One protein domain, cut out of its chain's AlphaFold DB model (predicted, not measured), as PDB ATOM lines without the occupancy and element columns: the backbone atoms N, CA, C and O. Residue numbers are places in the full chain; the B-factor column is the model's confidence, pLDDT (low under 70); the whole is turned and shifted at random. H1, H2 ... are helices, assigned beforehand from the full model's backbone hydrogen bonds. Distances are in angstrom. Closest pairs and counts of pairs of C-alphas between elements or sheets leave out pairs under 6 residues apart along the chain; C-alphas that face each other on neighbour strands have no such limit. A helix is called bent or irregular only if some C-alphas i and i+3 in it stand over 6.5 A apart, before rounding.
ATOM      1  N   GLU A 182      44.949 -24.230  27.851       62.94
ATOM      2  CA  GLU A 182      46.165 -24.598  28.590       62.94
ATOM      3  C   GLU A 182      45.959 -24.407  30.100       62.94
ATOM      4  O   GLU A 182      46.116 -25.354  30.865       62.94
ATOM      5  N   GLU A 183      45.516 -23.220  30.526       66.56
ATOM      6  CA  GLU A 183      45.269 -22.896  31.938       66.56
ATOM      7  C   GLU A 183      44.156 -23.761  32.582       66.56
ATOM      8  O   GLU A 183      44.173 -23.986  33.793       66.56
ATOM      9  N   GLU A 184      43.192 -24.254  31.792       63.06
ATOM     10  CA  GLU A 184      42.150 -25.208  32.214       63.06
ATOM     11  C   GLU A 184      42.622 -26.669  32.238       63.06
ATOM     12  O   GLU A 184      42.069 -27.464  32.995       63.06
ATOM     13  N   SER A 185      43.650 -27.035  31.462       58.00
ATOM     14  CA  SER A 185      44.208 -28.400  31.459       58.00
ATOM     15  C   SER A 185      45.032 -28.736  32.710       58.00
ATOM     16  O   SER A 185      45.325 -29.905  32.969       58.00
ATOM     17  N   ILE A 186      45.382 -27.721  33.504       59.09
ATOM     18  CA  ILE A 186      46.188 -27.833  34.719       59.09
ATOM     19  C   ILE A 186      45.322 -28.340  35.886       59.09
ATOM     20  O   ILE A 186      44.671 -27.550  36.575       59.09
ATOM     21  N   ASP A 187      45.345 -29.647  36.162       54.75
ATOM     22  CA  ASP A 187      44.607 -30.286  37.272       54.75
ATOM     23  C   ASP A 187      45.485 -30.602  38.504       54.75
ATOM     24  O   ASP A 187      45.494 -31.711  39.034       54.75
ATOM     25  N   TYR A 188      46.250 -29.609  38.974       62.34
ATOM     26  CA  TYR A 188      46.964 -29.700  40.258       62.34
ATOM     27  C   TYR A 188      46.000 -29.637  41.450       62.34
ATOM     28  O   TYR A 188      45.121 -28.761  41.507       62.34
ATOM     29  N   SER A 189      46.181 -30.565  42.394       58.47
ATOM     30  CA  SER A 189      45.225 -30.937  43.445       58.47
ATOM     31  C   SER A 189      45.571 -30.283  44.785       58.47
ATOM     32  O   SER A 189      45.693 -30.936  45.826       58.47
ATOM     33  N   ILE A 190      45.714 -28.954  44.748       63.38
ATOM     34  CA  ILE A 190      46.150 -28.146  45.889       63.38
ATOM     35  C   ILE A 190      45.265 -28.448  47.112       63.38
ATOM     36  O   ILE A 190      44.058 -28.168  47.076       63.38
ATOM     37  N   PRO A 191      45.828 -28.981  48.216       59.53
ATOM     38  CA  PRO A 191      45.047 -29.456  49.352       59.53
ATOM     39  C   PRO A 191      44.262 -28.288  49.973       59.53
ATOM     40  O   PRO A 191      44.858 -27.355  50.514       59.53
ATOM     41  N   PRO A 192      42.914 -28.298  49.943       53.91
ATOM     42  CA  PRO A 192      42.123 -27.069  50.081       53.91
ATOM     43  C   PRO A 192      42.077 -26.479  51.502       53.91
ATOM     44  O   PRO A 192      41.372 -25.491  51.728       53.91
ATOM     45  N   LYS A 193      42.754 -27.101  52.481       57.12
ATOM     46  CA  LYS A 193      42.728 -26.749  53.913       57.12
ATOM     47  C   LYS A 193      44.021 -27.142  54.646       57.12
ATOM     48  O   LYS A 193      44.022 -28.087  55.432       57.12
ATOM     49  N   CYS A 194      45.092 -26.376  54.463       62.56
ATOM     50  CA  CYS A 194      46.240 -26.396  55.380       62.56
ATOM     51  C   CYS A 194      46.034 -25.341  56.492       62.56
ATOM     52  O   CYS A 194      45.588 -24.231  56.183       62.56
ATOM     53  N   PRO A 195      46.344 -25.638  57.771       67.19
ATOM     54  CA  PRO A 195      46.125 -24.718  58.890       67.19
ATOM     55  C   PRO A 195      47.200 -23.617  58.941       67.19
ATOM     56  O   PRO A 195      48.111 -23.635  59.766       67.19
ATOM     57  N   GLY A 196      47.077 -22.638  58.047       72.25
ATOM     58  CA  GLY A 196      47.949 -21.466  57.967       72.25
ATOM     59  C   GLY A 196      49.026 -21.544  56.882       72.25
ATOM     60  O   GLY A 196      49.303 -22.599  56.314       72.25
ATOM     61  N   PHE A 197      49.643 -20.394  56.587       75.81
ATOM     62  CA  PHE A 197      50.605 -20.255  55.484       75.81
ATOM     63  C   PHE A 197      51.877 -21.103  55.627       75.81
ATOM     64  O   PHE A 197      52.376 -21.593  54.621       75.81
ATOM     65  N   VAL A 198      52.412 -21.287  56.842       77.25
ATOM     66  CA  VAL A 198      53.661 -22.052  57.031       77.25
ATOM     67  C   VAL A 198      53.440 -23.553  56.782       77.25
ATOM     68  O   VAL A 198      54.130 -24.081  55.917       77.25
ATOM     69  N   PRO A 199      52.445 -24.236  57.396       77.00
ATOM     70  CA  PRO A 199      52.127 -25.620  57.038       77.00
ATOM     71  C   PRO A 199      51.737 -25.806  55.569       77.00
ATOM     72  O   PRO A 199      52.047 -26.844  55.002       77.00
ATOM     73  N   PHE A 200      51.093 -24.810  54.945       79.19
ATOM     74  CA  PHE A 200      50.805 -24.841  53.510       79.19
ATOM     75  C   PHE A 200      52.098 -24.880  52.678       79.19
ATOM     76  O   PHE A 200      52.284 -25.801  51.894       79.19
ATOM     77  N   ILE A 201      53.030 -23.941  52.896       76.44
ATOM     78  CA  ILE A 201      54.323 -23.924  52.188       76.44
ATOM     79  C   ILE A 201      55.109 -25.214  52.456       76.44
ATOM     80  O   ILE A 201      55.614 -25.818  51.520       76.44
ATOM     81  N   SER A 202      55.175 -25.684  53.705       74.69
ATOM     82  CA  SER A 202      55.890 -26.923  54.056       74.69
ATOM     83  C   SER A 202      55.236 -28.212  53.536       74.69
ATOM     84  O   SER A 202      55.879 -29.255  53.580       74.69
ATOM     85  N   GLN A 203      53.979 -28.163  53.082       75.88
ATOM     86  CA  GLN A 203      53.295 -29.284  52.428       75.88
ATOM     87  C   GLN A 203      53.379 -29.202  50.897       75.88
ATOM     88  O   GLN A 203      53.383 -30.241  50.242       75.88
ATOM     89  N   SER A 204      53.407 -27.991  50.335       72.38
ATOM     90  CA  SER A 204      53.451 -27.760  48.887       72.38
ATOM     91  C   SER A 204      54.859 -27.623  48.311       72.38
ATOM     92  O   SER A 204      55.003 -27.750  47.105       72.38
ATOM     93  N   ALA A 205      55.880 -27.362  49.129       69.31
ATOM     94  CA  ALA A 205      57.271 -27.479  48.706       69.31
ATOM     95  C   ALA A 205      57.629 -28.962  48.527       69.31
ATOM     96  O   ALA A 205      57.416 -29.773  49.433       69.31
ATOM     97  N   GLY A 206      58.183 -29.308  47.368       63.59
ATOM     98  CA  GLY A 206      58.646 -30.650  47.058       63.59
ATOM     99  C   GLY A 206      59.789 -31.095  47.971       63.59
ATOM    100  O   GLY A 206      60.467 -30.299  48.622       63.59
ATOM    101  N   LEU A 207      60.052 -32.403  47.999       52.81
ATOM    102  CA  LEU A 207      61.038 -33.025  48.897       52.81
ATOM    103  C   LEU A 207      62.517 -32.712  48.554       52.81
ATOM    104  O   LEU A 207      63.410 -33.384  49.065       52.81
ATOM    105  N   GLY A 208      62.789 -31.719  47.699       51.66
ATOM    106  CA  GLY A 208      64.143 -31.265  47.353       51.66
ATOM    107  C   GLY A 208      64.966 -32.257  46.521       51.66
ATOM    108  O   GLY A 208      66.183 -32.307  46.673       51.66
ATOM    109  N   VAL A 209      64.312 -33.078  45.687       53.09
ATOM    110  CA  VAL A 209      64.937 -34.204  44.949       53.09
ATOM    111  C   VAL A 209      64.982 -33.985  43.425       53.09
ATOM    112  O   VAL A 209      65.418 -34.868  42.690       53.09
ATOM    113  N   VAL A 210      64.509 -32.842  42.922       54.34
ATOM    114  CA  VAL A 210      64.416 -32.552  41.481       54.34
ATOM    115  C   VAL A 210      64.924 -31.136  41.231       54.34
ATOM    116  O   VAL A 210      64.457 -30.207  41.880       54.34
ATOM    117  N   ASP A 211      65.868 -30.973  40.298       56.88
ATOM    118  CA  ASP A 211      66.419 -29.654  39.943       56.88
ATOM    119  C   ASP A 211      65.347 -28.746  39.315       56.88
ATOM    120  O   ASP A 211      65.304 -27.540  39.551       56.88
ATOM    121  N   LYS A 212      64.425 -29.346  38.550       59.06
ATOM    122  CA  LYS A 212      63.311 -28.649  37.910       59.06
ATOM    123  C   LYS A 212      62.112 -28.515  38.858       59.06
ATOM    124  O   LYS A 212      61.450 -29.503  39.165       59.06
ATOM    125  N   LEU A 213      61.837 -27.274  39.251       65.31
ATOM    126  CA  LEU A 213      60.703 -26.855  40.080       65.31
ATOM    127  C   LEU A 213      59.343 -27.092  39.384       65.31
ATOM    128  O   LEU A 213      59.221 -26.896  38.171       65.31
ATOM    129  N   ASP A 214      58.338 -27.517  40.154       73.62
ATOM    130  CA  ASP A 214      57.068 -28.073  39.658       73.62
ATOM    131  C   ASP A 214      55.965 -27.025  39.377       73.62
ATOM    132  O   ASP A 214      55.871 -25.986  40.034       73.62
ATOM    133  N   GLU A 215      55.074 -27.336  38.429       73.69
ATOM    134  CA  GLU A 215      53.840 -26.592  38.114       73.69
ATOM    135  C   GLU A 215      52.980 -26.347  39.379       73.69
ATOM    136  O   GLU A 215      52.463 -25.247  39.636       73.69
ATOM    137  N   GLU A 216      52.861 -27.379  40.225       75.25
ATOM    138  CA  GLU A 216      52.126 -27.317  41.495       75.25
ATOM    139  C   GLU A 216      52.858 -26.468  42.553       75.25
ATOM    140  O   GLU A 216      52.202 -25.711  43.274       75.25
ATOM    141  N   GLU A 217      54.197 -26.483  42.593       77.56
ATOM    142  CA  GLU A 217      55.003 -25.624  43.476       77.56
ATOM    143  C   GLU A 217      54.840 -24.138  43.129       77.56
ATOM    144  O   GLU A 217      54.559 -23.328  44.021       77.56
ATOM    145  N   VAL A 218      54.942 -23.763  41.841       79.75
ATOM    146  CA  VAL A 218      54.692 -22.374  41.400       79.75
ATOM    147  C   VAL A 218      53.265 -21.966  41.755       79.75
ATOM    148  O   VAL A 218      53.046 -20.894  42.324       79.75
ATOM    149  N   THR A 219      52.280 -22.818  41.461       81.19
ATOM    150  CA  THR A 219      50.867 -22.502  41.708       81.19
ATOM    151  C   THR A 219      50.578 -22.339  43.203       81.19
ATOM    152  O   THR A 219      49.882 -21.403  43.604       81.19
ATOM    153  N   ALA A 220      51.144 -23.192  44.058       81.00
ATOM    154  CA  ALA A 220      51.023 -23.072  45.505       81.00
ATOM    155  C   ALA A 220      51.728 -21.811  46.038       81.00
ATOM    156  O   ALA A 220      51.154 -21.087  46.861       81.00
ATOM    157  N   PHE A 221      52.923 -21.486  45.537       82.50
ATOM    158  CA  PHE A 221      53.616 -20.241  45.868       82.50
ATOM    159  C   PHE A 221      52.776 -19.010  45.492       82.50
ATOM    160  O   PHE A 221      52.553 -18.144  46.342       82.50
ATOM    161  N   MET A 222      52.227 -18.961  44.272       85.19
ATOM    162  CA  MET A 222      51.342 -17.879  43.820       85.19
ATOM    163  C   MET A 222      50.070 -17.789  44.673       85.19
ATOM    164  O   MET A 222      49.666 -16.693  45.067       85.19
ATOM    165  N   LEU A 223      49.465 -18.921  45.047       84.38
ATOM    166  CA  LEU A 223      48.309 -18.938  45.947       84.38
ATOM    167  C   LEU A 223      48.652 -18.343  47.318       84.38
ATOM    168  O   LEU A 223      47.878 -17.548  47.859       84.38
ATOM    169  N   CYS A 224      49.817 -18.692  47.869       82.81
ATOM    170  CA  CYS A 224      50.300 -18.134  49.126       82.81
ATOM    171  C   CYS A 224      50.590 -16.630  49.004       82.81
ATOM    172  O   CYS A 224      50.180 -15.864  49.875       82.81
ATOM    173  N   LEU A 225      51.213 -16.189  47.904       82.94
ATOM    174  CA  LEU A 225      51.487 -14.781  47.603       82.94
ATOM    175  C   LEU A 225      50.196 -13.946  47.598       82.94
ATOM    176  O   LEU A 225      50.096 -12.952  48.326       82.94
ATOM    177  N   ILE A 226      49.179 -14.396  46.852       81.75
ATOM    178  CA  ILE A 226      47.869 -13.738  46.776       81.75
ATOM    179  C   ILE A 226      47.219 -13.686  48.165       81.75
ATOM    180  O   ILE A 226      46.853 -12.612  48.649       81.75
ATOM    181  N   CYS A 227      47.106 -14.837  48.837       79.94
ATOM    182  CA  CYS A 227      46.376 -14.949  50.100       79.94
ATOM    183  C   CYS A 227      47.070 -14.223  51.264       79.94
ATOM    184  O   CYS A 227      46.378 -13.692  52.132       79.94
ATOM    185  N   LYS A 228      48.408 -14.191  51.305       76.31
ATOM    186  CA  LYS A 228      49.187 -13.611  52.411       76.31
ATOM    187  C   LYS A 228      49.473 -12.121  52.228       76.31
ATOM    188  O   LYS A 228      49.353 -11.380  53.201       76.31
ATOM    189  N   PHE A 229      49.827 -11.678  51.018       73.50
ATOM    190  CA  PHE A 229      50.396 -10.339  50.794       73.50
ATOM    191  C   PHE A 229      49.546  -9.411  49.911       73.50
ATOM    192  O   PHE A 229      49.590  -8.199  50.120       73.50
ATOM    193  N   MET A 230      48.776  -9.946  48.954       76.00
ATOM    194  CA  MET A 230      47.975  -9.128  48.020       76.00
ATOM    195  C   MET A 230      46.545  -8.874  48.511       76.00
ATOM    196  O   MET A 230      46.053  -7.753  48.431       76.00
ATOM    197  N   VAL A 231      45.877  -9.920  49.005       72.75
ATOM    198  CA  VAL A 231      44.504  -9.864  49.546       72.75
ATOM    199  C   VAL A 231      44.505  -9.969  51.070       72.75
ATOM    200  O   VAL A 231      43.553  -9.542  51.714       72.75
ATOM    201  N   CYS A 232      45.579 -10.507  51.657       67.88
ATOM    202  CA  CYS A 232      45.774 -10.594  53.105       67.88
ATOM    203  C   CYS A 232      44.580 -11.229  53.846       67.88
ATOM    204  O   CYS A 232      44.017 -10.649  54.779       67.88
ATOM    205  N   SER A 233      44.201 -12.431  53.401       65.81
ATOM    206  CA  SER A 233      43.019 -13.184  53.832       65.81
ATOM    207  C   SER A 233      42.901 -13.245  55.365       65.81
ATOM    208  O   SER A 233      43.786 -13.812  56.016       65.81
ATOM    209  N   PRO A 234      41.794 -12.753  55.970       61.97
ATOM    210  CA  PRO A 234      41.585 -12.778  57.425       61.97
ATOM    211  C   PRO A 234      41.655 -14.176  58.057       61.97
ATOM    212  O   PRO A 234      41.844 -14.306  59.263       61.97
ATOM    213  N   SER A 235      41.530 -15.227  57.241       64.31
ATOM    214  CA  SER A 235      41.685 -16.626  57.645       64.31
ATOM    215  C   SER A 235      43.123 -17.026  58.025       64.31
ATOM    216  O   SER A 235      43.312 -18.090  58.610       64.31
ATOM    217  N   LYS A 236      44.136 -16.200  57.703       71.62
ATOM    218  CA  LYS A 236      45.581 -16.469  57.890       71.62
ATOM    219  C   LYS A 236      46.103 -17.743  57.196       71.62
ATOM    220  O   LYS A 236      47.174 -18.245  57.540       71.62
ATOM    221  N   GLN A 237      45.368 -18.246  56.206       75.25
ATOM    222  CA  GLN A 237      45.686 -19.431  55.408       75.25
ATOM    223  C   GLN A 237      45.398 -19.178  53.921       75.25
ATOM    224  O   GLN A 237      44.742 -18.202  53.555       75.25
ATOM    225  N   CYS A 238      45.867 -20.080  53.059       78.44
ATOM    226  CA  CYS A 238      45.465 -20.101  51.656       78.44
ATOM    227  C   CYS A 238      43.968 -20.438  51.534       78.44
ATOM    228  O   CYS A 238      43.455 -21.294  52.261       78.44
ATOM    229  N   THR A 239      43.257 -19.765  50.626       77.69
ATOM    230  CA  THR A 239      41.811 -19.951  50.414       77.69
ATOM    231  C   THR A 239      41.496 -20.255  48.948       77.69
ATOM    232  O   THR A 239      42.003 -19.550  48.074       77.69
ATOM    233  N   PRO A 240      40.641 -21.258  48.656       77.19
ATOM    234  CA  PRO A 240      40.506 -21.827  47.312       77.19
ATOM    235  C   PRO A 240      39.952 -20.869  46.247       77.19
ATOM    236  O   PRO A 240      40.228 -21.078  45.071       77.19
ATOM    237  N   GLU A 241      39.264 -19.787  46.639       77.75
ATOM    238  CA  GLU A 241      38.832 -18.698  45.738       77.75
ATOM    239  C   GLU A 241      39.969 -18.189  44.829       77.75
ATOM    240  O   GLU A 241      39.742 -17.873  43.663       77.75
ATOM    241  N   TYR A 242      41.205 -18.149  45.336       82.06
ATOM    242  CA  TYR A 242      42.352 -17.614  44.599       82.06
ATOM    243  C   TYR A 242      43.115 -18.673  43.785       82.06
ATOM    244  O   TYR A 242      44.054 -18.304  43.087       82.06
ATOM    245  N   ILE A 243      42.723 -19.959  43.804       81.31
ATOM    246  CA  ILE A 243      43.415 -21.024  43.044       81.31
ATOM    247  C   ILE A 243      43.380 -20.746  41.538       81.31
ATOM    248  O   ILE A 243      44.395 -20.918  40.867       81.31
ATOM    249  N   LYS A 244      42.250 -20.260  41.001       81.69
ATOM    250  CA  LYS A 244      42.155 -19.926  39.571       81.69
ATOM    251  C   LYS A 244      43.141 -18.815  39.188       81.69
ATOM    252  O   LYS A 244      43.852 -18.944  38.199       81.69
ATOM    253  N   LEU A 245      43.217 -17.754  39.995       84.31
ATOM    254  CA  LEU A 245      44.166 -16.659  39.782       84.31
ATOM    255  C   LEU A 245      45.619 -17.132  39.943       84.31
ATOM    256  O   LEU A 245      46.468 -16.756  39.142       84.31
ATOM    257  N   ALA A 246      45.892 -17.998  40.921       83.88
ATOM    258  CA  ALA A 246      47.213 -18.576  41.145       83.88
ATOM    259  C   ALA A 246      47.704 -19.410  39.949       83.88
ATOM    260  O   ALA A 246      48.857 -19.253  39.562       83.88
ATOM    261  N   LYS A 247      46.834 -20.224  39.325       80.69
ATOM    262  CA  LYS A 247      47.163 -20.985  38.101       80.69
ATOM    263  C   LYS A 247      47.520 -20.051  36.936       80.69
ATOM    264  O   LYS A 247      48.572 -20.216  36.331       80.69
ATOM    265  N   ILE A 248      46.719 -19.011  36.682       81.06
ATOM    266  CA  ILE A 248      46.995 -18.027  35.611       81.06
ATOM    267  C   ILE A 248      48.288 -17.232  35.896       81.06
ATOM    268  O   ILE A 248      49.055 -16.938  34.982       81.06
ATOM    269  N   MET A 249      48.571 -16.907  37.163       83.50
ATOM    270  CA  MET A 249      49.832 -16.264  37.558       83.50
ATOM    271  C   MET A 249      51.048 -17.199  37.446       83.50
ATOM    272  O   MET A 249      52.149 -16.711  37.208       83.50
ATOM    273  N   ALA A 250      50.866 -18.513  37.602       80.44
ATOM    274  CA  ALA A 250      51.933 -19.507  37.496       80.44
ATOM    275  C   ALA A 250      52.355 -19.792  36.043       80.44
ATOM    276  O   ALA A 250      53.549 -19.932  35.780       80.44
ATOM    277  N   THR A 251      51.412 -19.823  35.091       76.88
ATOM    278  CA  THR A 251      51.739 -20.011  33.662       76.88
ATOM    279  C   THR A 251      52.442 -18.797  33.054       76.88
ATOM    280  O   THR A 251      53.254 -18.938  32.141       76.88
ATOM    281  N   GLY A 252      52.140 -17.588  33.546       73.38
ATOM    282  CA  GLY A 252      52.759 -16.338  33.095       73.38
ATOM    283  C   GLY A 252      52.349 -15.881  31.688       73.38
ATOM    284  O   GLY A 252      52.855 -14.871  31.207       73.38
ATOM    285  N   HIS A 253      51.418 -16.576  31.022       73.62
ATOM    286  CA  HIS A 253      51.013 -16.283  29.638       73.62
ATOM    287  C   HIS A 253      50.259 -14.954  29.459       73.62
ATOM    288  O   HIS A 253      50.051 -14.512  28.329       73.62
TER     289      HIS A 253
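Overview. This is residues 182 to 253 of the 828 residues of the protein "PMD domain-containing protein" of Corchorus capsularis (UniProt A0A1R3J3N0). The longest helix, H3, forms the middle of a small helical domain, with H2 side by side with it on one side as a helical hairpin and H4 crossing it steeply on the other. H1, a single short turn, sits by the last part of H4, and the loop between H2 and H3 sticks out at residues 207 to 212. The printed part has 72 residues, with four named helices in the order H1, H2, H3, H4 and no named strand; its class is all helix. It is compact, with a radius of gyration of the C-alphas of 11.7 A and spans of 33 by 27 by 18 A.

Arrangement. Begin with H3, residues 215 to 230. H4, residues 240 to 251, touches it, with the closest C-alphas, those of Leu 223 and Ala 246, 4.9 A apart. Their lines stand at a steep tilt of 59 degrees, opposite ways; H4 is irregular, with C-alphas 241 and 244 7.1 A apart, and its line is a rough one. H2, residues 197 to 204, touches H3 at a shallow tilt of 7 degrees, opposite ways, and the two form a hairpin; their closest C-alphas, Ser 204 and Glu 217, are 6.0 A apart. H2 and H4 are apart. H1, residues 182 to 185, only just touches H4, with 3 pairs of C-alphas within 8 A, and there H4 takes part with residues 247 to 251 alone; the closest C-alphas are Glu 183 and Ile 248, at 6.3 A. In H2 and H3 every O i to N i+4 pair is within hydrogen-bond range, in H4 6 of 8 are, and H1 is too short for such a pair.

Along the chain. Find C-alpha 215 at (53.840, -26.592, 38.114); from there H3 runs 20.9 A to C-alpha 230 at (47.975, -9.128, 48.020). H3 is neither bent nor irregular, but only just: C-alphas 227 and 230 are 6.4 A apart. H4 covers 17.8 A and ends at C-alpha 251, (51.739, -20.011, 33.662). H2 covers 10.4 A and H1 5.1 A.

Size, cuts and confidence. The C-alphas of Asp 211 and Pro 234, the two farthest apart, are 34.7 A from each other. The printed part has no cut; the link from H1 to H2, 11 residues, is long. The mean pLDDT of the printed part is 71.6, and residues 182 to 195, 205 to 213 and 232 to 235 are under 70.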